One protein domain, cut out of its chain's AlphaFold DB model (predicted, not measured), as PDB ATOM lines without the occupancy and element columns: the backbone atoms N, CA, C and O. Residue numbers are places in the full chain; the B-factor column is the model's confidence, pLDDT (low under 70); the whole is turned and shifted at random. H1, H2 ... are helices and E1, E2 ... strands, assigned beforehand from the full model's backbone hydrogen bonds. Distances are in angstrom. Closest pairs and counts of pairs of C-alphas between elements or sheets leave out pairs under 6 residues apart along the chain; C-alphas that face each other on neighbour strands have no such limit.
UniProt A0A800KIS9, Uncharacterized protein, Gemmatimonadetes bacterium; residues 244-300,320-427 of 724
ATOM      1  N   ARG A 244     114.004 122.980 194.786       65.44
ATOM      2  CA  ARG A 244     114.042 124.328 195.354       65.44
ATOM      3  C   ARG A 244     113.887 125.317 194.215       65.44
ATOM      4  O   ARG A 244     114.732 125.418 193.327       65.44
ATOM      5  N   MET A 245     112.738 125.978 194.229       76.94
ATOM      6  CA  MET A 245     112.468 127.135 193.411       76.94
ATOM      7  C   MET A 245     112.859 128.348 194.241       76.94
ATOM      8  O   MET A 245     112.213 128.655 195.241       76.94
ATOM      9  N   GLU A 246     113.924 129.017 193.838       79.38
ATOM     10  CA  GLU A 246     114.355 130.264 194.449       79.38
ATOM     11  C   GLU A 246     114.040 131.377 193.461       79.38
ATOM     12  O   GLU A 246     114.506 131.366 192.325       79.38
ATOM     13  N   GLY A 247     113.171 132.298 193.866       83.50
ATOM     14  CA  GLY A 247     112.787 133.447 193.060       83.50
ATOM     15  C   GLY A 247     113.150 134.722 193.795       83.50
ATOM     16  O   GLY A 247     112.703 134.926 194.924       83.50
ATOM     17  N   GLN A 248     113.925 135.588 193.156       80.62
ATOM     18  CA  GLN A 248     114.246 136.907 193.673       80.62
ATOM     19  C   GLN A 248     113.651 137.966 192.753       80.62
ATOM     20  O   GLN A 248     113.980 138.050 191.574       80.62
ATOM     21  N   ILE A 249     112.777 138.798 193.316       86.38
ATOM     22  CA  ILE A 249     112.321 140.032 192.678       86.38
ATOM     23  C   ILE A 249     113.103 141.166 193.315       86.38
ATOM     24  O   ILE A 249     113.156 141.274 194.542       86.38
ATOM     25  N   TYR A 250     113.686 142.026 192.495       81.19
ATOM     26  CA  TYR A 250     114.386 143.204 192.977       81.19
ATOM     27  C   TYR A 250     114.007 144.431 192.170       81.19
ATOM     28  O   TYR A 250     113.649 144.370 190.996       81.19
ATOM     29  N   SER A 251     114.099 145.567 192.845       86.94
ATOM     30  CA  SER A 251     113.954 146.882 192.247       86.94
ATOM     31  C   SER A 251     115.165 147.710 192.615       86.94
ATOM     32  O   SER A 251     115.569 147.719 193.782       86.94
ATOM     33  N   THR A 252     115.705 148.439 191.657       83.12
ATOM     34  CA  THR A 252     116.843 149.318 191.886       83.12
ATOM     35  C   THR A 252     116.486 150.754 191.584       83.12
ATOM     36  O   THR A 252     115.585 151.053 190.801       83.12
ATOM     37  N   GLY A 253     117.167 151.657 192.280       83.25
ATOM     38  CA  GLY A 253     117.048 153.089 192.089       83.25
ATOM     39  C   GLY A 253     118.431 153.704 192.185       83.25
ATOM     40  O   GLY A 253     119.151 153.470 193.157       83.25
ATOM     41  N   ASN A 254     118.809 154.486 191.184       81.94
ATOM     42  CA  ASN A 254     120.090 155.170 191.143       81.94
ATOM     43  C   ASN A 254     119.886 156.676 190.969       81.94
ATOM     44  O   ASN A 254     118.999 157.134 190.253       81.94
ATOM     45  N   LEU A 255     120.740 157.453 191.633       86.50
ATOM     46  CA  LEU A 255     120.843 158.897 191.460       86.50
ATOM     47  C   LEU A 255     122.279 159.224 191.069       86.50
ATOM     48  O   LEU A 255     123.187 159.177 191.900       86.50
ATOM     49  N   ARG A 256     122.484 159.595 189.809       81.56
ATOM     50  CA  ARG A 256     123.771 160.094 189.331       81.56
ATOM     51  C   ARG A 256     123.795 161.617 189.432       81.56
ATOM     52  O   ARG A 256     122.934 162.316 188.895       81.56
ATOM     53  N   ARG A 257     124.811 162.135 190.124       85.81
ATOM     54  CA  ARG A 257     125.115 163.569 190.216       85.81
ATOM     55  C   ARG A 257     126.546 163.789 189.763       85.81
ATOM     56  O   ARG A 257     127.479 163.437 190.474       85.81
ATOM     57  N   GLN A 258     126.706 164.382 188.592       79.75
ATOM     58  CA  GLN A 258     128.008 164.746 188.043       79.75
ATOM     59  C   GLN A 258     127.982 166.215 187.616       79.75
ATOM     60  O   GLN A 258     126.925 166.684 187.197       79.75
ATOM     61  N   PRO A 259     129.088 166.969 187.729       81.00
ATOM     62  CA  PRO A 259     129.214 168.251 187.045       81.00
ATOM     63  C   PRO A 259     129.084 168.035 185.532       81.00
ATOM     64  O   PRO A 259     129.660 167.091 184.999       81.00
ATOM     65  N   GLY A 260     128.345 168.898 184.842       80.50
ATOM     66  CA  GLY A 260     128.165 168.814 183.393       80.50
ATOM     67  C   GLY A 260     128.112 170.184 182.736       80.50
ATOM     68  O   GLY A 260     128.065 171.214 183.415       80.50
ATOM     69  N   ASP A 261     128.157 170.183 181.409       84.62
ATOM     70  CA  ASP A 261     128.062 171.387 180.590       84.62
ATOM     71  C   ASP A 261     126.610 171.879 180.572       84.62
ATOM     72  O   ASP A 261     125.701 171.146 180.199       84.62
ATOM     73  N   SER A 262     126.373 173.135 180.950       81.19
ATOM     74  CA  SER A 262     125.034 173.732 180.891       81.19
ATOM     75  C   SER A 262     124.492 173.870 179.465       81.19
ATOM     76  O   SER A 262     123.301 174.117 179.298       81.19
ATOM     77  N   ASN A 263     125.352 173.750 178.450       82.88
ATOM     78  CA  ASN A 263     124.964 173.753 177.040       82.88
ATOM     79  C   ASN A 263     124.587 172.360 176.514       82.88
ATOM     80  O   ASN A 263     124.126 172.264 175.378       82.88
ATOM     81  N   ASP A 264     124.797 171.298 177.298       86.19
ATOM     82  CA  ASP A 264     124.377 169.947 176.940       86.19
ATOM     83  C   ASP A 264     122.861 169.796 177.183       86.19
ATOM     84  O   ASP A 264     122.422 169.826 178.338       86.19
ATOM     85  N   PRO A 265     122.037 169.621 176.130       85.81
ATOM     86  CA  PRO A 265     120.588 169.485 176.275       85.81
ATOM     87  C   PRO A 265     120.166 168.197 176.998       85.81
ATOM     88  O   PRO A 265     119.010 168.082 177.407       85.81
ATOM     89  N   PHE A 266     121.070 167.231 177.162       86.75
ATOM     90  CA  PHE A 266     120.814 165.973 177.857       86.75
ATOM     91  C   PHE A 266     121.306 165.974 179.305       86.75
ATOM     92  O   PHE A 266     120.985 165.057 180.068       86.75
ATOM     93  N   TYR A 267     122.059 166.997 179.710       86.88
ATOM     94  CA  TYR A 267     122.608 167.062 181.050       86.88
ATOM     95  C   TYR A 267     121.507 167.250 182.099       86.88
ATOM     96  O   TYR A 267     120.802 168.261 182.154       86.88
ATOM     97  N   LYS A 268     121.413 166.277 183.006       85.00
ATOM     98  CA  LYS A 268     120.566 166.338 184.197       85.00
ATOM     99  C   LYS A 268     121.450 166.403 185.436       85.00
ATOM    100  O   LYS A 268     122.183 165.468 185.741       85.00
ATOM    101  N   LYS A 269     121.337 167.495 186.202       83.88
ATOM    102  CA  LYS A 269     122.046 167.666 187.488       83.88
ATOM    103  C   LYS A 269     121.739 166.542 188.486       83.88
ATOM    104  O   LYS A 269     122.598 166.175 189.286       83.88
ATOM    105  N   ASN A 270     120.499 166.058 188.455       87.94
ATOM    106  CA  ASN A 270     120.030 164.906 189.208       87.94
ATOM    107  C   ASN A 270     119.424 163.935 188.196       87.94
ATOM    108  O   ASN A 270     118.297 164.139 187.742       87.94
ATOM    109  N   ASP A 271     120.205 162.941 187.805       83.75
ATOM    110  CA  ASP A 271     119.789 161.923 186.854       83.75
ATOM    111  C   ASP A 271     119.318 160.698 187.638       83.75
ATOM    112  O   ASP A 271     120.120 160.022 188.287       83.75
ATOM    113  N   PHE A 272     118.003 160.498 187.664       85.12
ATOM    114  CA  PHE A 272     117.367 159.388 188.362       85.12
ATOM    115  C   PHE A 272     117.104 158.259 187.376       85.12
ATOM    116  O   PHE A 272     116.507 158.490 186.324       85.12
ATOM    117  N   GLY A 273     117.489 157.049 187.753       83.19
ATOM    118  CA  GLY A 273     117.118 155.828 187.058       83.19
ATOM    119  C   GLY A 273     116.587 154.789 188.037       83.19
ATOM    120  O   GLY A 273     116.619 154.964 189.260       83.19
ATOM    121  N   GLY A 274     116.076 153.705 187.476       82.38
ATOM    122  CA  GLY A 274     115.671 152.542 188.236       82.38
ATOM    123  C   GLY A 274     115.300 151.390 187.321       82.38
ATOM    124  O   GLY A 274     115.028 151.586 186.137       82.38
ATOM    125  N   GLY A 275     115.294 150.193 187.889       85.88
ATOM    126  CA  GLY A 275     114.974 148.960 187.191       85.88
ATOM    127  C   GLY A 275     114.154 148.033 188.072       85.88
ATOM    128  O   GLY A 275     114.120 148.176 189.294       85.88
ATOM    129  N   VAL A 276     113.480 147.077 187.442       88.56
ATOM    130  CA  VAL A 276     112.879 145.926 188.118       88.56
ATOM    131  C   VAL A 276     113.367 144.688 187.391       88.56
ATOM    132  O   VAL A 276     113.283 144.636 186.162       88.56
ATOM    133  N   GLY A 277     113.872 143.723 188.147       88.94
ATOM    134  CA  GLY A 277     114.368 142.457 187.633       88.94
ATOM    135  C   GLY A 277     113.764 141.282 188.386       88.94
ATOM    136  O   GLY A 277     113.244 141.419 189.502       88.94
ATOM    137  N   LEU A 278     113.807 140.124 187.738       89.69
ATOM    138  CA  LEU A 278     113.383 138.855 188.306       89.69
ATOM    139  C   LEU A 278     114.409 137.790 187.955       89.69
ATOM    140  O   LEU A 278     114.634 137.524 186.777       89.69
ATOM    141  N   ASP A 279     114.940 137.141 188.982       86.81
ATOM    142  CA  ASP A 279     115.786 135.965 188.845       86.81
ATOM    143  C   ASP A 279     115.053 134.757 189.432       86.81
ATOM    144  O   ASP A 279     114.431 134.836 190.494       86.81
ATOM    145  N   LEU A 280     115.086 133.642 188.714       88.94
ATOM    146  CA  LEU A 280     114.443 132.389 189.076       88.94
ATOM    147  C   LEU A 280     115.436 131.250 188.894       88.94
ATOM    148  O   LEU A 280     115.964 131.040 187.805       88.94
ATOM    149  N   LYS A 281     115.621 130.459 189.939       87.19
ATOM    150  CA  LYS A 281     116.388 129.223 189.923       87.19
ATOM    151  C   LYS A 281     115.468 128.063 190.247       87.19
ATOM    152  O   LYS A 281     114.679 128.128 191.186       87.19
ATOM    153  N   TYR A 282     115.558 127.007 189.457       86.38
ATOM    154  CA  TYR A 282     114.733 125.817 189.588       86.38
ATOM    155  C   TYR A 282     115.570 124.574 189.292       86.38
ATOM    156  O   TYR A 282     116.065 124.394 188.180       86.38
ATOM    157  N   GLY A 283     115.757 123.702 190.280       85.38
ATOM    158  CA  GLY A 283     116.448 122.429 190.065       85.38
ATOM    159  C   GLY A 283     115.580 121.461 189.266       85.38
ATOM    160  O   GLY A 283     114.773 120.789 189.865       85.38
ATOM    161  N   LEU A 284     115.716 121.347 187.945       83.75
ATOM    162  CA  LEU A 284     114.932 120.394 187.134       83.75
ATOM    163  C   LEU A 284     115.014 118.948 187.665       83.75
ATOM    164  O   LEU A 284     114.034 118.212 187.596       83.75
ATOM    165  N   THR A 285     116.186 118.582 188.181       79.75
ATOM    166  CA  THR A 285     116.520 117.367 188.942       79.75
ATOM    167  C   THR A 285     117.633 117.737 189.939       79.75
ATOM    168  O   THR A 285     118.207 118.824 189.836       79.75
ATOM    169  N   SER A 286     118.018 116.871 190.887       74.12
ATOM    170  CA  SER A 286     119.135 117.195 191.811       74.12
ATOM    171  C   SER A 286     120.490 117.389 191.103       74.12
ATOM    172  O   SER A 286     121.399 117.995 191.669       74.12
ATOM    173  N   ASP A 287     120.612 116.939 189.851       76.94
ATOM    174  CA  ASP A 287     121.809 117.062 189.019       76.94
ATOM    175  C   ASP A 287     121.699 118.055 187.850       76.94
ATOM    176  O   ASP A 287     122.689 118.231 187.131       76.94
ATOM    177  N   LEU A 288     120.547 118.711 187.660       84.56
ATOM    178  CA  LEU A 288     120.295 119.662 186.575       84.56
ATOM    179  C   LEU A 288     119.539 120.891 187.085       84.56
ATOM    180  O   LEU A 288     118.429 120.788 187.592       84.56
ATOM    181  N   THR A 289     120.102 122.077 186.885       86.31
ATOM    182  CA  THR A 289     119.492 123.344 187.313       86.31
ATOM    183  C   THR A 289     119.117 124.187 186.104       86.31
ATOM    184  O   THR A 289     119.903 124.294 185.161       86.31
ATOM    185  N   LEU A 290     117.923 124.776 186.147       90.62
ATOM    186  CA  LEU A 290     117.468 125.862 185.294       90.62
ATOM    187  C   LEU A 290     117.616 127.190 186.050       90.62
ATOM    188  O   LEU A 290     116.954 127.397 187.062       90.62
ATOM    189  N   ASP A 291     118.430 128.093 185.524       91.06
ATOM    190  CA  ASP A 291     118.525 129.485 185.962       91.06
ATOM    191  C   ASP A 291     117.891 130.381 184.891       91.06
ATOM    192  O   ASP A 291     118.174 130.225 183.701       91.06
ATOM    193  N   VAL A 292     117.039 131.317 185.291       92.69
ATOM    194  CA  VAL A 292     116.358 132.279 184.421       92.69
ATOM    195  C   VAL A 292     116.494 133.666 185.028       92.69
ATOM    196  O   VAL A 292     116.315 133.838 186.227       92.69
ATOM    197  N   ALA A 293     116.773 134.655 184.193       90.81
ATOM    198  CA  ALA A 293     116.849 136.054 184.576       90.81
ATOM    199  C   ALA A 293     116.049 136.901 183.585       90.81
ATOM    200  O   ALA A 293     116.145 136.691 182.372       90.81
ATOM    201  N   ILE A 294     115.275 137.863 184.077       91.56
ATOM    202  CA  ILE A 294     114.502 138.822 183.283       91.56
ATOM    203  C   ILE A 294     114.897 140.220 183.728       91.56
ATOM    204  O   ILE A 294     114.776 140.544 184.909       91.56
ATOM    205  N   ASN A 295     115.340 141.039 182.771       88.62
ATOM    206  CA  ASN A 295     115.888 142.370 183.023       88.62
ATOM    207  C   ASN A 295     116.847 142.419 184.230       88.62
ATOM    208  O   ASN A 295     116.597 143.169 185.180       88.62
ATOM    209  N   PRO A 296     117.895 141.574 184.250       80.56
ATOM    210  CA  PRO A 296     118.713 141.473 185.432       80.56
ATOM    211  C   PRO A 296     119.519 142.746 185.697       80.56
ATOM    212  O   PRO A 296     120.108 143.314 184.776       80.56
ATOM    213  N   ASP A 297     119.583 143.167 186.960       69.81
ATOM    214  CA  ASP A 297     120.396 144.309 187.380       69.81
ATOM    215  C   ASP A 297     121.718 143.826 187.974       69.81
ATOM    216  O   ASP A 297     121.779 143.221 189.043       69.81
ATOM    217  N   PHE A 298     122.800 144.131 187.269       64.12
ATOM    218  CA  PHE A 298     124.155 143.778 187.675       64.12
ATOM    219  C   PHE A 298     124.919 144.935 188.316       64.12
ATOM    220  O   PHE A 298     126.113 144.804 188.580       64.12
ATOM    221  N   GLY A 299     124.251 146.054 188.606       52.66
ATOM    222  CA  GLY A 299     124.821 147.210 189.297       52.66
ATOM    223  C   GLY A 299     125.245 146.940 190.746       52.66
ATOM    224  O   GLY A 299     125.852 147.811 191.362       52.66
ATOM    225  N   GLN A 300     124.952 145.752 191.292       46.72
ATOM    226  CA  GLN A 300     125.440 145.291 192.600       46.72
ATOM    227  C   GLN A 300     126.746 144.488 192.535       46.72
ATOM    228  O   GLN A 300     127.279 144.096 193.571       46.72
ATOM    229  N   LYS A 320     131.139 138.110 187.802       72.50
ATOM    230  CA  LYS A 320     130.717 137.876 189.190       72.50
ATOM    231  C   LYS A 320     129.193 137.830 189.328       72.50
ATOM    232  O   LYS A 320     128.677 137.639 190.422       72.50
ATOM    233  N   ARG A 321     128.465 137.999 188.222       77.94
ATOM    234  CA  ARG A 321     127.005 137.925 188.176       77.94
ATOM    235  C   ARG A 321     126.557 136.471 188.423       77.94
ATOM    236  O   ARG A 321     127.033 135.593 187.697       77.94
ATOM    237  N   PRO A 322     125.625 136.198 189.359       72.50
ATOM    238  CA  PRO A 322     125.234 134.833 189.742       72.50
ATOM    239  C   PRO A 322     124.845 133.918 188.569       72.50
ATOM    240  O   PRO A 322     125.297 132.775 188.482       72.50
ATOM    241  N   LEU A 323     124.091 134.447 187.596       80.06
ATOM    242  CA  LEU A 323     123.690 133.706 186.395       80.06
ATOM    243  C   LEU A 323     124.890 133.171 185.590       80.06
ATOM    244  O   LEU A 323     124.790 132.117 184.959       80.06
ATOM    245  N   PHE A 324     126.022 133.876 185.602       78.69
ATOM    246  CA  PHE A 324     127.193 133.568 184.784       78.69
ATOM    247  C   PHE A 324     128.315 132.862 185.547       78.69
ATOM    248  O   PHE A 324     129.147 132.226 184.905       78.69
ATOM    249  N   SER A 325     128.343 132.936 186.880       70.12
ATOM    250  CA  SER A 325     129.372 132.295 187.708       70.12
ATOM    251  C   SER A 325     129.052 130.825 188.002       70.12
ATOM    252  O   SER A 325     129.908 129.953 187.829       70.12
ATOM    253  N   GLU A 326     127.813 130.516 188.384       67.88
ATOM    254  CA  GLU A 326     127.446 129.174 188.836       67.88
ATOM    255  C   GLU A 326     127.423 128.162 187.680       67.88
ATOM    256  O   GLU A 326     126.813 128.395 186.636       67.88
ATOM    257  N   GLY A 327     128.084 127.011 187.836       69.25
ATOM    258  CA  GLY A 327     128.153 125.993 186.779       69.25
ATOM    259  C   GLY A 327     128.902 126.431 185.512       69.25
ATOM    260  O   GLY A 327     128.867 125.713 184.517       69.25
ATOM    261  N   SER A 328     129.591 127.576 185.535       72.06
ATOM    262  CA  SER A 328     130.348 128.135 184.403       72.06
ATOM    263  C   SER A 328     131.461 127.215 183.895       72.06
ATOM    264  O   SER A 328     131.768 127.211 182.700       72.06
ATOM    265  N   SER A 329     132.003 126.367 184.775       73.56
ATOM    266  CA  SER A 329     133.042 125.383 184.456       73.56
ATOM    267  C   SER A 329     132.646 124.434 183.321       73.56
ATOM    268  O   SER A 329     133.515 123.996 182.569       73.56
ATOM    269  N   ILE A 330     131.348 124.165 183.126       82.69
ATOM    270  CA  ILE A 330     130.864 123.310 182.034       82.69
ATOM    271  C   ILE A 330     131.071 123.950 180.655       82.69
ATOM    272  O   ILE A 330     131.315 123.245 179.678       82.69
ATOM    273  N   PHE A 331     131.001 125.280 180.572       86.75
ATOM    274  CA  PHE A 331     131.143 126.046 179.331       86.75
ATOM    275  C   PHE A 331     132.595 126.446 179.050       86.75
ATOM    276  O   PHE A 331     132.891 126.977 177.978       86.75
ATOM    277  N   ASN A 332     133.507 126.197 179.993       82.38
ATOM    278  CA  ASN A 332     134.889 126.631 179.883       82.38
ATOM    279  C   ASN A 332     135.684 125.735 178.919       82.38
ATOM    280  O   ASN A 332     136.110 124.633 179.262       82.38
ATOM    281  N   ILE A 333     135.902 126.238 177.703       87.50
ATOM    282  CA  ILE A 333     136.833 125.675 176.723       87.50
ATOM    283  C   ILE A 333     137.954 126.684 176.517       87.50
ATOM    284  O   ILE A 333     137.771 127.693 175.826       87.50
ATOM    285  N   SER A 334     139.109 126.397 177.120       86.19
ATOM    286  CA  SER A 334     140.309 127.207 176.937       86.19
ATOM    287  C   SER A 334     140.892 126.994 175.541       86.19
ATOM    288  O   SER A 334     141.098 125.872 175.075       86.19
ATOM    289  N   LEU A 335     141.156 128.109 174.872       86.56
ATOM    290  CA  LEU A 335     141.879 128.204 173.610       86.56
ATOM    291  C   LEU A 335     143.372 128.467 173.838       86.56
ATOM    292  O   LEU A 335     144.137 128.484 172.872       86.56
ATOM    293  N   GLY A 336     143.753 128.728 175.089       75.94
ATOM    294  CA  GLY A 336     145.105 129.027 175.523       75.94
ATOM    295  C   GLY A 336     146.090 127.888 175.300       75.94
ATOM    296  O   GLY A 336     145.715 126.723 175.167       75.94
ATOM    297  N   THR A 337     147.371 128.240 175.264       68.12
ATOM    298  CA  THR A 337     148.491 127.284 175.156       68.12
ATOM    299  C   THR A 337     149.246 127.125 176.473       68.12
ATOM    300  O   THR A 337     150.160 126.309 176.575       68.12
ATOM    301  N   SER A 338     148.843 127.896 177.478       65.19
ATOM    302  CA  SER A 338     149.377 127.905 178.830       65.19
ATOM    303  C   SER A 338     148.229 128.016 179.843       65.19
ATOM    304  O   SER A 338     147.155 128.508 179.481       65.19
ATOM    305  N   PRO A 339     148.410 127.566 181.095       60.06
ATOM    306  CA  PRO A 339     147.393 127.708 182.141       60.06
ATOM    307  C   PRO A 339     146.979 129.165 182.405       60.06
ATOM    308  O   PRO A 339     145.831 129.427 182.751       60.06
ATOM    309  N   GLU A 340     147.889 130.122 182.209       64.12
ATOM    310  CA  GLU A 340     147.641 131.554 182.398       64.12
ATOM    311  C   GLU A 340     146.845 132.231 181.262       64.12
ATOM    312  O   GLU A 340     146.366 133.359 181.423       64.12
ATOM    313  N   ASP A 341     146.670 131.564 180.116       74.94
ATOM    314  CA  ASP A 341     145.928 132.104 178.977       74.94
ATOM    315  C   ASP A 341     144.413 132.090 179.229       74.94
ATOM    316  O   ASP A 341     143.769 131.043 179.283       74.94
ATOM    317  N   LYS A 342     143.804 133.278 179.248       81.56
ATOM    318  CA  LYS A 342     142.356 133.457 179.468       81.56
ATOM    319  C   LYS A 342     141.499 133.364 178.197       81.56
ATOM    320  O   LYS A 342     140.347 133.782 178.193       81.56
ATOM    321  N   GLN A 343     142.070 132.890 177.088       89.19
ATOM    322  CA  GLN A 343     141.359 132.817 175.808       89.19
ATOM    323  C   GLN A 343     140.340 131.683 175.824       89.19
ATOM    324  O   GLN A 343     140.700 130.547 176.119       89.19
ATOM    325  N   SER A 344     139.090 131.970 175.474       90.31
ATOM    326  CA  SER A 344     137.985 131.016 175.580       90.31
ATOM    327  C   SER A 344     136.926 131.244 174.500       90.31
ATOM    328  O   SER A 344     136.810 132.330 173.932       90.31
ATOM    329  N   LEU A 345     136.112 130.218 174.232       91.12
ATOM    330  CA  LEU A 345     134.918 130.356 173.384       91.12
ATOM    331  C   LEU A 345     133.756 131.086 174.068       91.12
ATOM    332  O   LEU A 345     132.810 131.474 173.387       91.12
ATOM    333  N   PHE A 346     133.816 131.262 175.389       91.06
ATOM    334  CA  PHE A 346     132.769 131.921 176.156       91.06
ATOM    335  C   PHE A 346     133.347 132.914 177.161       91.06
ATOM    336  O   PHE A 346     134.099 132.549 178.066       91.06
ATOM    337  N   TYR A 347     132.948 134.167 176.992       90.88
ATOM    338  CA  TYR A 347     133.244 135.306 177.836       90.88
ATOM    339  C   TYR A 347     131.937 136.061 178.099       90.88
ATOM    340  O   TYR A 347     131.504 136.910 177.320       90.88
ATOM    341  N   SER A 348     131.270 135.724 179.200       89.06
ATOM    342  CA  SER A 348     129.920 136.204 179.524       89.06
ATOM    343  C   SER A 348     129.792 137.727 179.628       89.06
ATOM    344  O   SER A 348     128.712 138.260 179.378       89.06
ATOM    345  N   ARG A 349     130.890 138.446 179.908       87.06
ATOM    346  CA  ARG A 349     130.958 139.922 179.915       87.06
ATOM    347  C   ARG A 349     130.598 140.564 178.570       87.06
ATOM    348  O   ARG A 349     130.336 141.757 178.536       87.06
ATOM    349  N   ARG A 350     130.549 139.798 177.476       89.25
ATOM    350  CA  ARG A 350     129.988 140.244 176.188       89.25
ATOM    351  C   ARG A 350     128.501 140.586 176.277       89.25
ATOM    352  O   ARG A 350     128.024 141.438 175.539       89.25
ATOM    353  N   ILE A 351     127.772 139.914 177.163       91.69
ATOM    354  CA  ILE A 351     126.319 140.019 177.271       91.69
ATOM    355  C   ILE A 351     125.980 141.124 178.269       91.69
ATOM    356  O   ILE A 351     126.325 141.035 179.453       91.69
ATOM    357  N   GLY A 352     125.291 142.153 177.778       89.00
ATOM    358  CA  GLY A 352     125.000 143.371 178.534       89.00
ATOM    359  C   GLY A 352     126.207 144.303 178.691       89.00
ATOM    360  O   GLY A 352     126.271 145.062 179.651       89.00
ATOM    361  N   ALA A 353     127.184 144.206 177.779       88.50
ATOM    362  CA  ALA A 353     128.319 145.124 177.707       88.50
ATOM    363  C   ALA A 353     127.881 146.539 177.290       88.50
ATOM    364  O   ALA A 353     126.728 146.760 176.924       88.50
ATOM    365  N   ALA A 354     128.813 147.493 177.302       88.88
ATOM    366  CA  ALA A 354     128.569 148.817 176.740       88.88
ATOM    367  C   ALA A 354     128.198 148.736 175.245       88.88
ATOM    368  O   ALA A 354     128.804 147.928 174.530       88.88
ATOM    369  N   PRO A 355     127.257 149.573 174.759       90.00
ATOM    370  CA  PRO A 355     126.896 149.607 173.346       90.00
ATOM    371  C   PRO A 355     128.107 149.835 172.436       90.00
ATOM    372  O   PRO A 355     128.987 150.650 172.726       90.00
ATOM    373  N   THR A 356     128.131 149.141 171.303       89.38
ATOM    374  CA  THR A 356     129.253 149.171 170.355       89.38
ATOM    375  C   THR A 356     129.282 150.465 169.535       89.38
ATOM    376  O   THR A 356     130.348 150.962 169.158       89.38
ATOM    377  N   GLY A 357     128.111 151.022 169.219       88.31
ATOM    378  CA  GLY A 357     127.977 152.243 168.435       88.31
ATOM    379  C   GLY A 357     128.533 153.468 169.163       88.31
ATOM    380  O   GLY A 357     128.279 153.678 170.342       88.31
ATOM    381  N   ASN A 358     129.257 154.327 168.435       88.50
ATOM    382  CA  ASN A 358     129.768 155.591 168.968       88.50
ATOM    383  C   ASN A 358     128.833 156.758 168.588       88.50
ATOM    384  O   ASN A 358     128.960 157.291 167.477       88.50
ATOM    385  N   PRO A 359     127.929 157.196 169.484       87.81
ATOM    386  CA  PRO A 359     126.992 158.285 169.205       87.81
ATOM    387  C   PRO A 359     127.672 159.637 168.944       87.81
ATOM    388  O   PRO A 359     127.130 160.458 168.208       87.81
ATOM    389  N   GLY A 360     128.892 159.852 169.450       86.25
ATOM    390  CA  GLY A 360     129.660 161.082 169.226       86.25
ATOM    391  C   GLY A 360     130.038 161.330 167.761       86.25
ATOM    392  O   GLY A 360     130.353 162.458 167.392       86.25
ATOM    393  N   LYS A 361     129.955 160.310 166.891       85.62
ATOM    394  CA  LYS A 361     130.095 160.487 165.433       85.62
ATOM    395  C   LYS A 361     128.926 161.263 164.811       85.62
ATOM    396  O   LYS A 361     129.057 161.756 163.695       85.62
ATOM    397  N   PHE A 362     127.791 161.354 165.503       84.44
ATOM    398  CA  PHE A 362     126.544 161.906 164.971       84.44
ATOM    399  C   PHE A 362     126.190 163.288 165.523       84.44
ATOM    400  O   PHE A 362     125.217 163.867 165.038       84.44
ATOM    401  N   GLY A 363     126.918 163.790 166.525       85.31
ATOM    402  CA  GLY A 363     126.685 165.098 167.138       85.31
ATOM    403  C   GLY A 363     127.543 165.332 168.386       85.31
ATOM    404  O   GLY A 363     128.061 164.391 168.989       85.31
ATOM    405  N   LYS A 364     127.698 166.608 168.769       86.06
ATOM    406  CA  LYS A 364     128.555 167.039 169.892       86.06
ATOM    407  C   LYS A 364     128.036 166.554 171.250       86.06
ATOM    408  O   LYS A 364     128.825 166.074 172.058       86.06
ATOM    409  N   TYR A 365     126.735 166.706 171.491       89.12
ATOM    410  CA  TYR A 365     126.066 166.222 172.698       89.12
ATOM    411  C   TYR A 365     125.187 165.024 172.354       89.12
ATOM    412  O   TYR A 365     124.524 165.009 171.309       89.12
ATOM    413  N   TRP A 366     125.179 164.032 173.238       90.88
ATOM    414  CA  TRP A 366     124.379 162.824 173.101       90.88
ATOM    415  C   TRP A 366     124.080 162.207 174.470       90.88
ATOM    416  O   TRP A 366     124.792 162.447 175.442       90.88
ATOM    417  N   SER A 367     123.033 161.390 174.528       89.62
ATOM    418  CA  SER A 367     122.642 160.604 175.695       89.62
ATOM    419  C   SER A 367     122.326 159.184 175.267       89.62
ATOM    420  O   SER A 367     121.534 158.982 174.350       89.62
ATOM    421  N   ALA A 368     122.923 158.216 175.947       89.00
ATOM    422  CA  ALA A 368     122.670 156.798 175.754       89.00
ATOM    423  C   ALA A 368     122.875 156.059 177.075       89.00
ATOM    424  O   ALA A 368     123.623 156.537 177.939       89.00
ATOM    425  N   ASP A 369     122.244 154.899 177.203       85.94
ATOM    426  CA  ASP A 369     122.512 154.010 178.320       85.94
ATOM    427  C   ASP A 369     123.938 153.444 178.229       85.94
ATOM    428  O   ASP A 369     124.423 153.119 177.140       85.94
ATOM    429  N   PRO A 370     124.663 153.368 179.358       84.00
ATOM    430  CA  PRO A 370     126.065 152.961 179.362       84.00
ATOM    431  C   PRO A 370     126.255 151.460 179.123       84.00
ATOM    432  O   PRO A 370     127.366 151.053 178.804       84.00
ATOM    433  N   ASN A 371     125.200 150.657 179.288       87.50
ATOM    434  CA  ASN A 371     125.198 149.210 179.116       87.50
ATOM    435  C   ASN A 371     123.969 148.795 178.315       87.50
ATOM    436  O   ASN A 371     122.909 149.402 178.446       87.50
ATOM    437  N   VAL A 372     124.115 147.736 177.530       90.50
ATOM    438  CA  VAL A 372     123.020 147.130 176.780       90.50
ATOM    439  C   VAL A 372     122.128 146.334 177.731       90.50
ATOM    440  O   VAL A 372     122.603 145.504 178.509       90.50
ATOM    441  N   SER A 373     120.823 146.542 177.637       89.75
ATOM    442  CA  SER A 373     119.838 145.868 178.476       89.75
ATOM    443  C   SER A 373     119.732 144.385 178.113       89.75
ATOM    444  O   SER A 373     119.484 144.026 176.957       89.75
ATOM    445  N   ILE A 374     119.874 143.493 179.097       92.19
ATOM    446  CA  ILE A 374     119.537 142.074 178.919       92.19
ATOM    447  C   ILE A 374     118.026 141.932 179.100       92.19
ATOM    448  O   ILE A 374     117.524 142.085 180.204       92.19
ATOM    449  N   LEU A 375     117.286 141.604 178.041       93.56
ATOM    450  CA  LEU A 375     115.832 141.416 178.126       93.56
ATOM    451  C   LEU A 375     115.486 140.145 178.902       93.56
ATOM    452  O   LEU A 375     114.561 140.125 179.712       93.56
ATOM    453  N   GLY A 376     116.266 139.091 178.677       94.19
ATOM    454  CA  GLY A 376     116.181 137.869 179.450       94.19
ATOM    455  C   GLY A 376     117.289 136.888 179.105       94.19
ATOM    456  O   GLY A 376     117.897 136.953 178.034       94.19
ATOM    457  N   ALA A 377     117.552 135.975 180.026       95.12
ATOM    458  CA  ALA A 377     118.528 134.919 179.864       95.12
ATOM    459  C   ALA A 377     118.073 133.648 180.583       95.12
ATOM    460  O   ALA A 377     117.356 133.703 181.579       95.12
ATOM    461  N   GLY A 378     118.482 132.502 180.057       94.31
ATOM    462  CA  GLY A 378     118.168 131.185 180.580       94.31
ATOM    463  C   GLY A 378     119.365 130.257 180.446       94.31
ATOM    464  O   GLY A 378     120.070 130.272 179.434       94.31
ATOM    465  N   LYS A 379     119.599 129.433 181.458       94.56
ATOM    466  CA  LYS A 379     120.707 128.485 181.518       94.56
ATOM    467  C   LYS A 379     120.213 127.173 182.097       94.56
ATOM    468  O   LYS A 379     119.622 127.158 183.163       94.56
ATOM    469  N   ILE A 380     120.494 126.071 181.421       92.88
ATOM    470  CA  ILE A 380     120.334 124.723 181.954       92.88
ATOM    471  C   ILE A 380     121.731 124.140 182.098       92.88
ATOM    472  O   ILE A 380     122.459 124.055 181.112       92.88
ATOM    473  N   SER A 381     122.135 123.751 183.301       91.19
ATOM    474  CA  SER A 381     123.462 123.165 183.510       91.19
ATOM    475  C   SER A 381     123.443 122.054 184.543       91.19
ATOM    476  O   SER A 381     122.718 122.133 185.533       91.19
ATOM    477  N   GLY A 382     124.221 121.002 184.300       85.31
ATOM    478  CA  GLY A 382     124.188 119.831 185.160       85.31
ATOM    479  C   GLY A 382     125.081 118.687 184.713       85.31
ATOM    480  O   GLY A 382     125.637 118.688 183.607       85.31
ATOM    481  N   LYS A 383     125.205 117.686 185.584       84.31
ATOM    482  CA  LYS A 383     125.968 116.469 185.315       84.31
ATOM    483  C   LYS A 383     125.254 115.235 185.845       84.31
ATOM    484  O   LYS A 383     125.194 115.004 187.040       84.31
ATOM    485  N   THR A 384     124.795 114.391 184.933       83.25
ATOM    486  CA  THR A 384     124.045 113.188 185.287       83.25
ATOM    487  C   THR A 384     124.916 112.079 185.864       83.25
ATOM    488  O   THR A 384     126.078 111.925 185.469       83.25
ATOM    489  N   ARG A 385     124.311 111.200 186.678       75.06
ATOM    490  CA  ARG A 385     124.930 109.956 187.198       75.06
ATOM    491  C   ARG A 385     125.602 109.114 186.121       75.06
ATOM    492  O   ARG A 385     126.622 108.470 186.344       75.06
ATOM    493  N   SER A 386     125.006 109.088 184.932       81.69
ATOM    494  CA  SER A 386     125.518 108.289 183.824       81.69
ATOM    495  C   SER A 386     126.803 108.867 183.213       81.69
ATOM    496  O   SER A 386     127.384 108.232 182.337       81.69
ATOM    497  N   GLY A 387     127.247 110.055 183.632       84.12
ATOM    498  CA  GLY A 387     128.439 110.737 183.127       84.12
ATOM    499  C   GLY A 387     128.167 111.717 181.985       84.12
ATOM    500  O   GLY A 387     129.097 112.066 181.270       84.12
ATOM    501  N   TRP A 388     126.917 112.135 181.756       90.06
ATOM    502  CA  TRP A 388     126.632 113.236 180.823       90.06
ATOM    503  C   TRP A 388     126.719 114.580 181.532       90.06
ATOM    504  O   TRP A 388     125.963 114.799 182.470       90.06
ATOM    505  N   SER A 389     127.562 115.486 181.052       90.94
ATOM    506  CA  SER A 389     127.528 116.907 181.406       90.94
ATOM    507  C   SER A 389     126.798 117.674 180.306       90.94
ATOM    508  O   SER A 389     127.175 117.572 179.136       90.94
ATOM    509  N   ILE A 390     125.754 118.419 180.669       93.12
ATOM    510  CA  ILE A 390     124.918 119.197 179.745       93.12
ATOM    511  C   ILE A 390     124.919 120.652 180.200       93.12
ATOM    512  O   ILE A 390     124.618 120.935 181.356       93.12
ATOM    513  N   GLY A 391     125.251 121.562 179.289       94.94
ATOM    514  CA  GLY A 391     125.161 123.003 179.476       94.94
ATOM    515  C   GLY A 391     124.453 123.632 178.282       94.94
ATOM    516  O   GLY A 391     124.930 123.526 177.158       94.94
ATOM    517  N   ILE A 392     123.326 124.289 178.503       96.25
ATOM    518  CA  ILE A 392     122.591 125.056 177.498       96.25
ATOM    519  C   ILE A 392     122.443 126.460 178.055       96.25
ATOM    520  O   ILE A 392     122.044 126.624 179.201       96.25
ATOM    521  N   PHE A 393     122.761 127.472 177.267       95.88
ATOM    522  CA  PHE A 393     122.608 128.862 177.662       95.88
ATOM    523  C   PHE A 393     122.018 129.658 176.504       95.88
ATOM    524  O   PHE A 393     122.426 129.477 175.354       95.88
ATOM    525  N   ASN A 394     121.080 130.552 176.801       96.75
ATOM    526  CA  ASN A 394     120.589 131.539 175.856       96.75
ATOM    527  C   ASN A 394     120.344 132.883 176.547       96.75
ATOM    528  O   ASN A 394     119.818 132.916 177.655       96.75
ATOM    529  N   ALA A 395     120.689 133.983 175.892       95.88
ATOM    530  CA  ALA A 395     120.352 135.327 176.340       95.88
ATOM    531  C   ALA A 395     119.948 136.206 175.164       95.88
ATOM    532  O   ALA A 395     120.486 136.074 174.064       95.88
ATOM    533  N   VAL A 396     119.026 137.128 175.418       96.56
ATOM    534  CA  VAL A 396     118.599 138.148 174.465       96.56
ATOM    535  C   VAL A 396     118.869 139.515 175.066       96.56
ATOM    536  O   VAL A 396     118.407 139.819 176.167       96.56
ATOM    537  N   THR A 397     119.599 140.346 174.333       94.62
ATOM    538  CA  THR A 397     119.775 141.762 174.648       94.62
ATOM    539  C   THR A 397     118.907 142.622 173.746       94.62
ATOM    540  O   THR A 397     118.663 142.261 172.593       94.62
ATOM    541  N   GLY A 398     118.436 143.748 174.275       91.94
ATOM    542  CA  GLY A 398     117.630 144.705 173.528       91.94
ATOM    543  C   GLY A 398     118.468 145.533 172.559       91.94
ATOM    544  O   GLY A 398     119.690 145.594 172.671       91.94
ATOM    545  N   SER A 399     117.794 146.172 171.604       92.38
ATOM    546  CA  SER A 399     118.403 147.234 170.810       92.38
ATOM    547  C   SER A 399     118.567 148.495 171.655       92.38
ATOM    548  O   SER A 399     117.600 148.915 172.293       92.38
ATOM    549  N   GLU A 400     119.719 149.152 171.569       90.88
ATOM    550  CA  GLU A 400     119.976 150.413 172.267       90.88
ATOM    551  C   GLU A 400     120.007 151.591 171.305       90.88
ATOM    552  O   GLU A 400     120.472 151.495 170.164       90.88
ATOM    553  N   LYS A 401     119.535 152.742 171.780       91.62
ATOM    554  CA  LYS A 401     119.493 153.985 171.011       91.62
ATOM    555  C   LYS A 401     120.149 155.119 171.781       91.62
ATOM    556  O   LYS A 401     119.980 155.253 172.986       91.62
ATOM    557  N   ALA A 402     120.836 155.982 171.048       91.25
ATOM    558  CA  ALA A 402     121.297 157.263 171.543       91.25
ATOM    559  C   ALA A 402     120.380 158.386 171.059       91.25
ATOM    560  O   ALA A 402     120.018 158.443 169.880       91.25
ATOM    561  N   LEU A 403     120.081 159.327 171.945       91.56
ATOM    562  CA  LEU A 403     119.606 160.652 171.571       91.56
ATOM    563  C   LEU A 403     120.817 161.515 171.235       91.56
ATOM    564  O   LEU A 403     121.748 161.602 172.026       91.56
ATOM    565  N   VAL A 404     120.809 162.164 170.076       90.44
ATOM    566  CA  VAL A 404     121.922 162.995 169.604       90.44
ATOM    567  C   VAL A 404     121.403 164.373 169.213       90.44
ATOM    568  O   VAL A 404     120.343 164.484 168.590       90.44
ATOM    569  N   GLN A 405     122.134 165.430 169.575       87.25
ATOM    570  CA  GLN A 405     121.805 166.786 169.135       87.25
ATOM    571  C   GLN A 405     121.982 166.903 167.611       87.25
ATOM    572  O   GLN A 405     123.010 166.512 167.066       87.25
ATOM    573  N   SER A 406     120.966 167.431 166.932       74.56
ATOM    574  CA  SER A 406     120.956 167.687 165.491       74.56
ATOM    575  C   SER A 406     121.770 168.930 165.132       74.56
ATOM    576  O   SER A 406     121.781 169.913 165.872       74.56
ATOM    577  N   ASP A 407     122.361 168.921 163.937       69.12
ATOM    578  CA  ASP A 407     123.060 170.075 163.358       69.12
ATOM    579  C   ASP A 407     122.091 171.173 162.863       69.12
ATOM    580  O   ASP A 407     122.496 172.303 162.589       69.12
ATOM    581  N   VAL A 408     120.792 170.861 162.748       58.00
ATOM    582  CA  VAL A 408     119.752 171.780 162.255       58.00
ATOM    583  C   VAL A 408     118.953 172.347 163.429       58.00
ATOM    584  O   VAL A 408     117.907 171.822 163.807       58.00
ATOM    585  N   GLY A 409     119.451 173.450 163.990       57.56
ATOM    586  CA  GLY A 409     118.824 174.178 165.096       57.56
ATOM    587  C   GLY A 409     119.196 173.618 166.473       57.56
ATOM    588  O   GLY A 409     119.111 172.422 166.717       57.56
ATOM    589  N   LEU A 410     119.560 174.514 167.398       55.81
ATOM    590  CA  LEU A 410     120.127 174.208 168.727       55.81
ATOM    591  C   LEU A 410     119.290 173.259 169.618       55.81
ATOM    592  O   LEU A 410     119.814 172.761 170.612       55.81
ATOM    593  N   ALA A 411     118.021 172.999 169.276       58.78
ATOM    594  CA  ALA A 411     117.074 172.217 170.075       58.78
ATOM    595  C   ALA A 411     116.543 170.933 169.401       58.78
ATOM    596  O   ALA A 411     115.755 170.219 170.018       58.78
ATOM    597  N   ALA A 412     116.919 170.627 168.155       70.69
ATOM    598  CA  ALA A 412     116.446 169.406 167.504       70.69
ATOM    599  C   ALA A 412     117.281 168.199 167.966       70.69
ATOM    600  O   ALA A 412     118.508 168.245 167.940       70.69
ATOM    601  N   THR A 413     116.631 167.114 168.383       82.50
ATOM    602  CA  THR A 413     117.275 165.841 168.742       82.50
ATOM    603  C   THR A 413     116.870 164.754 167.748       82.50
ATOM    604  O   THR A 413     115.787 164.806 167.163       82.50
ATOM    605  N   ARG A 414     117.747 163.774 167.525       87.56
ATOM    606  CA  ARG A 414     117.452 162.572 166.731       87.56
ATOM    607  C   ARG A 414     117.846 161.308 167.485       87.56
ATOM    608  O   ARG A 414     118.845 161.315 168.198       87.56
ATOM    609  N   GLU A 415     117.088 160.237 167.288       89.38
ATOM    610  CA  GLU A 415     117.454 158.897 167.756       89.38
ATOM    611  C   GLU A 415     118.363 158.199 166.744       89.38
ATOM    612  O   GLU A 415     118.133 158.260 165.534       89.38
ATOM    613  N   VAL A 416     119.390 157.522 167.246       89.00
ATOM    614  CA  VAL A 416     120.396 156.813 166.453       89.00
ATOM    615  C   VAL A 416     120.656 155.465 167.137       89.00
ATOM    616  O   VAL A 416     121.046 155.450 168.299       89.00
ATOM    617  N   GLY A 417     120.380 154.331 166.482       89.94
ATOM    618  CA  GLY A 417     120.471 153.004 167.118       89.94
ATOM    619  C   GLY A 417     121.902 152.487 167.231       89.94
ATOM    620  O   GLY A 417     122.518 152.146 166.233       89.94
ATOM    621  N   ILE A 418     122.444 152.438 168.441       91.50
ATOM    622  CA  ILE A 418     123.862 152.174 168.728       91.50
ATOM    623  C   ILE A 418     124.164 150.711 169.070       91.50
ATOM    624  O   ILE A 418     125.334 150.344 169.132       91.50
ATOM    625  N   GLU A 419     123.142 149.880 169.264       92.25
ATOM    626  CA  GLU A 419     123.279 148.431 169.421       92.25
ATOM    627  C   GLU A 419     122.033 147.729 168.851       92.25
ATOM    628  O   GLU A 419     120.916 148.188 169.106       92.25
ATOM    629  N   PRO A 420     122.179 146.639 168.082       93.25
ATOM    630  CA  PRO A 420     121.058 145.807 167.654       93.25
ATOM    631  C   PRO A 420     120.591 144.823 168.739       93.25
ATOM    632  O   PRO A 420     121.367 144.359 169.579       93.25
ATOM    633  N   THR A 421     119.331 144.393 168.641       94.56
ATOM    634  CA  THR A 421     118.840 143.230 169.392       94.56
ATOM    635  C   THR A 421     119.703 142.014 169.055       94.56
ATOM    636  O   THR A 421     119.887 141.684 167.879       94.56
ATOM    637  N   THR A 422     120.235 141.339 170.074       95.25
ATOM    638  CA  THR A 422     121.189 140.238 169.885       95.25
ATOM    639  C   THR A 422     120.793 139.012 170.697       95.25
ATOM    640  O   THR A 422     120.526 139.103 171.893       95.25
ATOM    641  N   ASN A 423     120.789 137.844 170.051       97.00
ATOM    642  CA  ASN A 423     120.673 136.543 170.699       97.00
ATOM    643  C   ASN A 423     122.055 135.898 170.851       97.00
ATOM    644  O   ASN A 423     122.773 135.731 169.865       97.00
ATOM    645  N   TYR A 424     122.381 135.480 172.069       96.50
ATOM    646  CA  TYR A 424     123.588 134.742 172.426       96.50
ATOM    647  C   TYR A 424     123.196 133.329 172.845       96.50
ATOM    648  O   TYR A 424     122.347 133.165 173.715       96.50
ATOM    649  N   GLY A 425     123.817 132.307 172.264       96.38
ATOM    650  CA  GLY A 425     123.513 130.904 172.534       96.38
ATOM    651  C   GLY A 425     124.768 130.066 172.732       96.38
ATOM    652  O   GLY A 425     125.768 130.269 172.043       96.38
ATOM    653  N   ILE A 426     124.712 129.113 173.664       96.12
ATOM    654  CA  ILE A 426     125.774 128.130 173.903       96.12
ATOM    655  C   ILE A 426     125.151 126.768 174.167       96.12
ATOM    656  O   ILE A 426     124.197 126.639 174.933       96.12
ATOM    657  N   LEU A 427     125.733 125.742 173.559       96.81
ATOM    658  CA  LEU A 427     125.432 124.344 173.805       96.81
ATOM    659  C   LEU A 427     126.730 123.607 174.122       96.81
ATOM    660  O   LEU A 427     127.684 123.644 173.349       96.81
TER     661      LEU A 427
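Overview. This is residues 244 to 300 and 320 to 427 of the 724 residues of an uncharacterized protein of Gemmatimonadetes bacterium (UniProt A0A800KIS9). One long, twisted wall of six strands, E1 to E5 and E8, runs along the longest axis, and past the ends of E5 and E8 the chain runs on as a two-stranded ribbon, the hairpin E6 and E7. The short helix H2 lies over one face of the wall, and the long link of residues 332 to 373 has a loop near residue 336 that reaches well away from the sheet. The printed part has 165 residues with eight named strands and two named helices, in the order E1 E2 E3 H1 H2 E4 E5 E6 E7 E8; the large sheet is antiparallel, in the order E1 E2 E3 E4 E5 E8. The class is mostly strand, though under half of the residues are in named elements. The whole is loose, with a radius of gyration of the C-alphas of 20.0 A, and elongated, spanning 69 by 40 by 26 A.

Arrangement. E1, residues 245 to 256, E2, residues 271 to 285, and E3, residues 288 to 294, form a meander, each strand the antiparallel neighbour of the one before. N 248 and O 279 are 2.8 A apart across E1 and E2, and N 280 and O 292 are 2.8 A apart across E2 and E3, both within hydrogen-bond range. E4, residues 374 to 383, is antiparallel to E3, with N 291 and O 379 at 2.8 A. E5, residues 388 to 397, forms a hairpin with E4, with N 392 and O 380 at 2.8 A. E8, residues 422 to 427, is an edge strand beside E5, with N 395 and O 424 at 2.9 A; E1 is the other edge strand. E6, residues 400 to 405, and E7, residues 413 to 419, form an antiparallel hairpin, with N 402 and O 416 at 2.8 A. E5 runs on into E6 at 25 degrees and E7 into E8 at 12 degrees. Residues 366 to 367 pair antiparallel with residues 403 to 404 of E6. H2, residues 328 to 331, is on the large sheet at a height over the sheet of 7.8 A, only just over E5, with 3 of its C-alphas; their closest C-alphas, of Ile 330 and Gly 391, are 6.3 A apart. H1, residues 322 to 325, only grazes the sheet with its residues 322 to 324. H1 and H2 are too short for any O i to N i+4 pair.

Along the chain. E2 is the longest strand, 44.7 A from first to last C-alpha; E1 measures 35.1 A, E5 30.0 A and E4 27.2 A. C-alpha 245, where E1 begins, is at (112.468, 127.135, 193.411), and C-alpha 427, where E8 ends, is at (125.432, 124.344, 173.805).

Size, cuts and confidence. The two C-alphas farthest apart, of Ser 386 and Gly 409, are 68.8 A apart. Residues 301 to 319 are not printed, and C-alphas 300 and 320 are 9.7 A apart across the cut. The links E1 to E2 and H2 to E4 are long. Mean pLDDT of the printed part is 84.4; residue 244 and residues 297 to 300, 326 to 327, 337 to 340 and 407 to 411 are under 70.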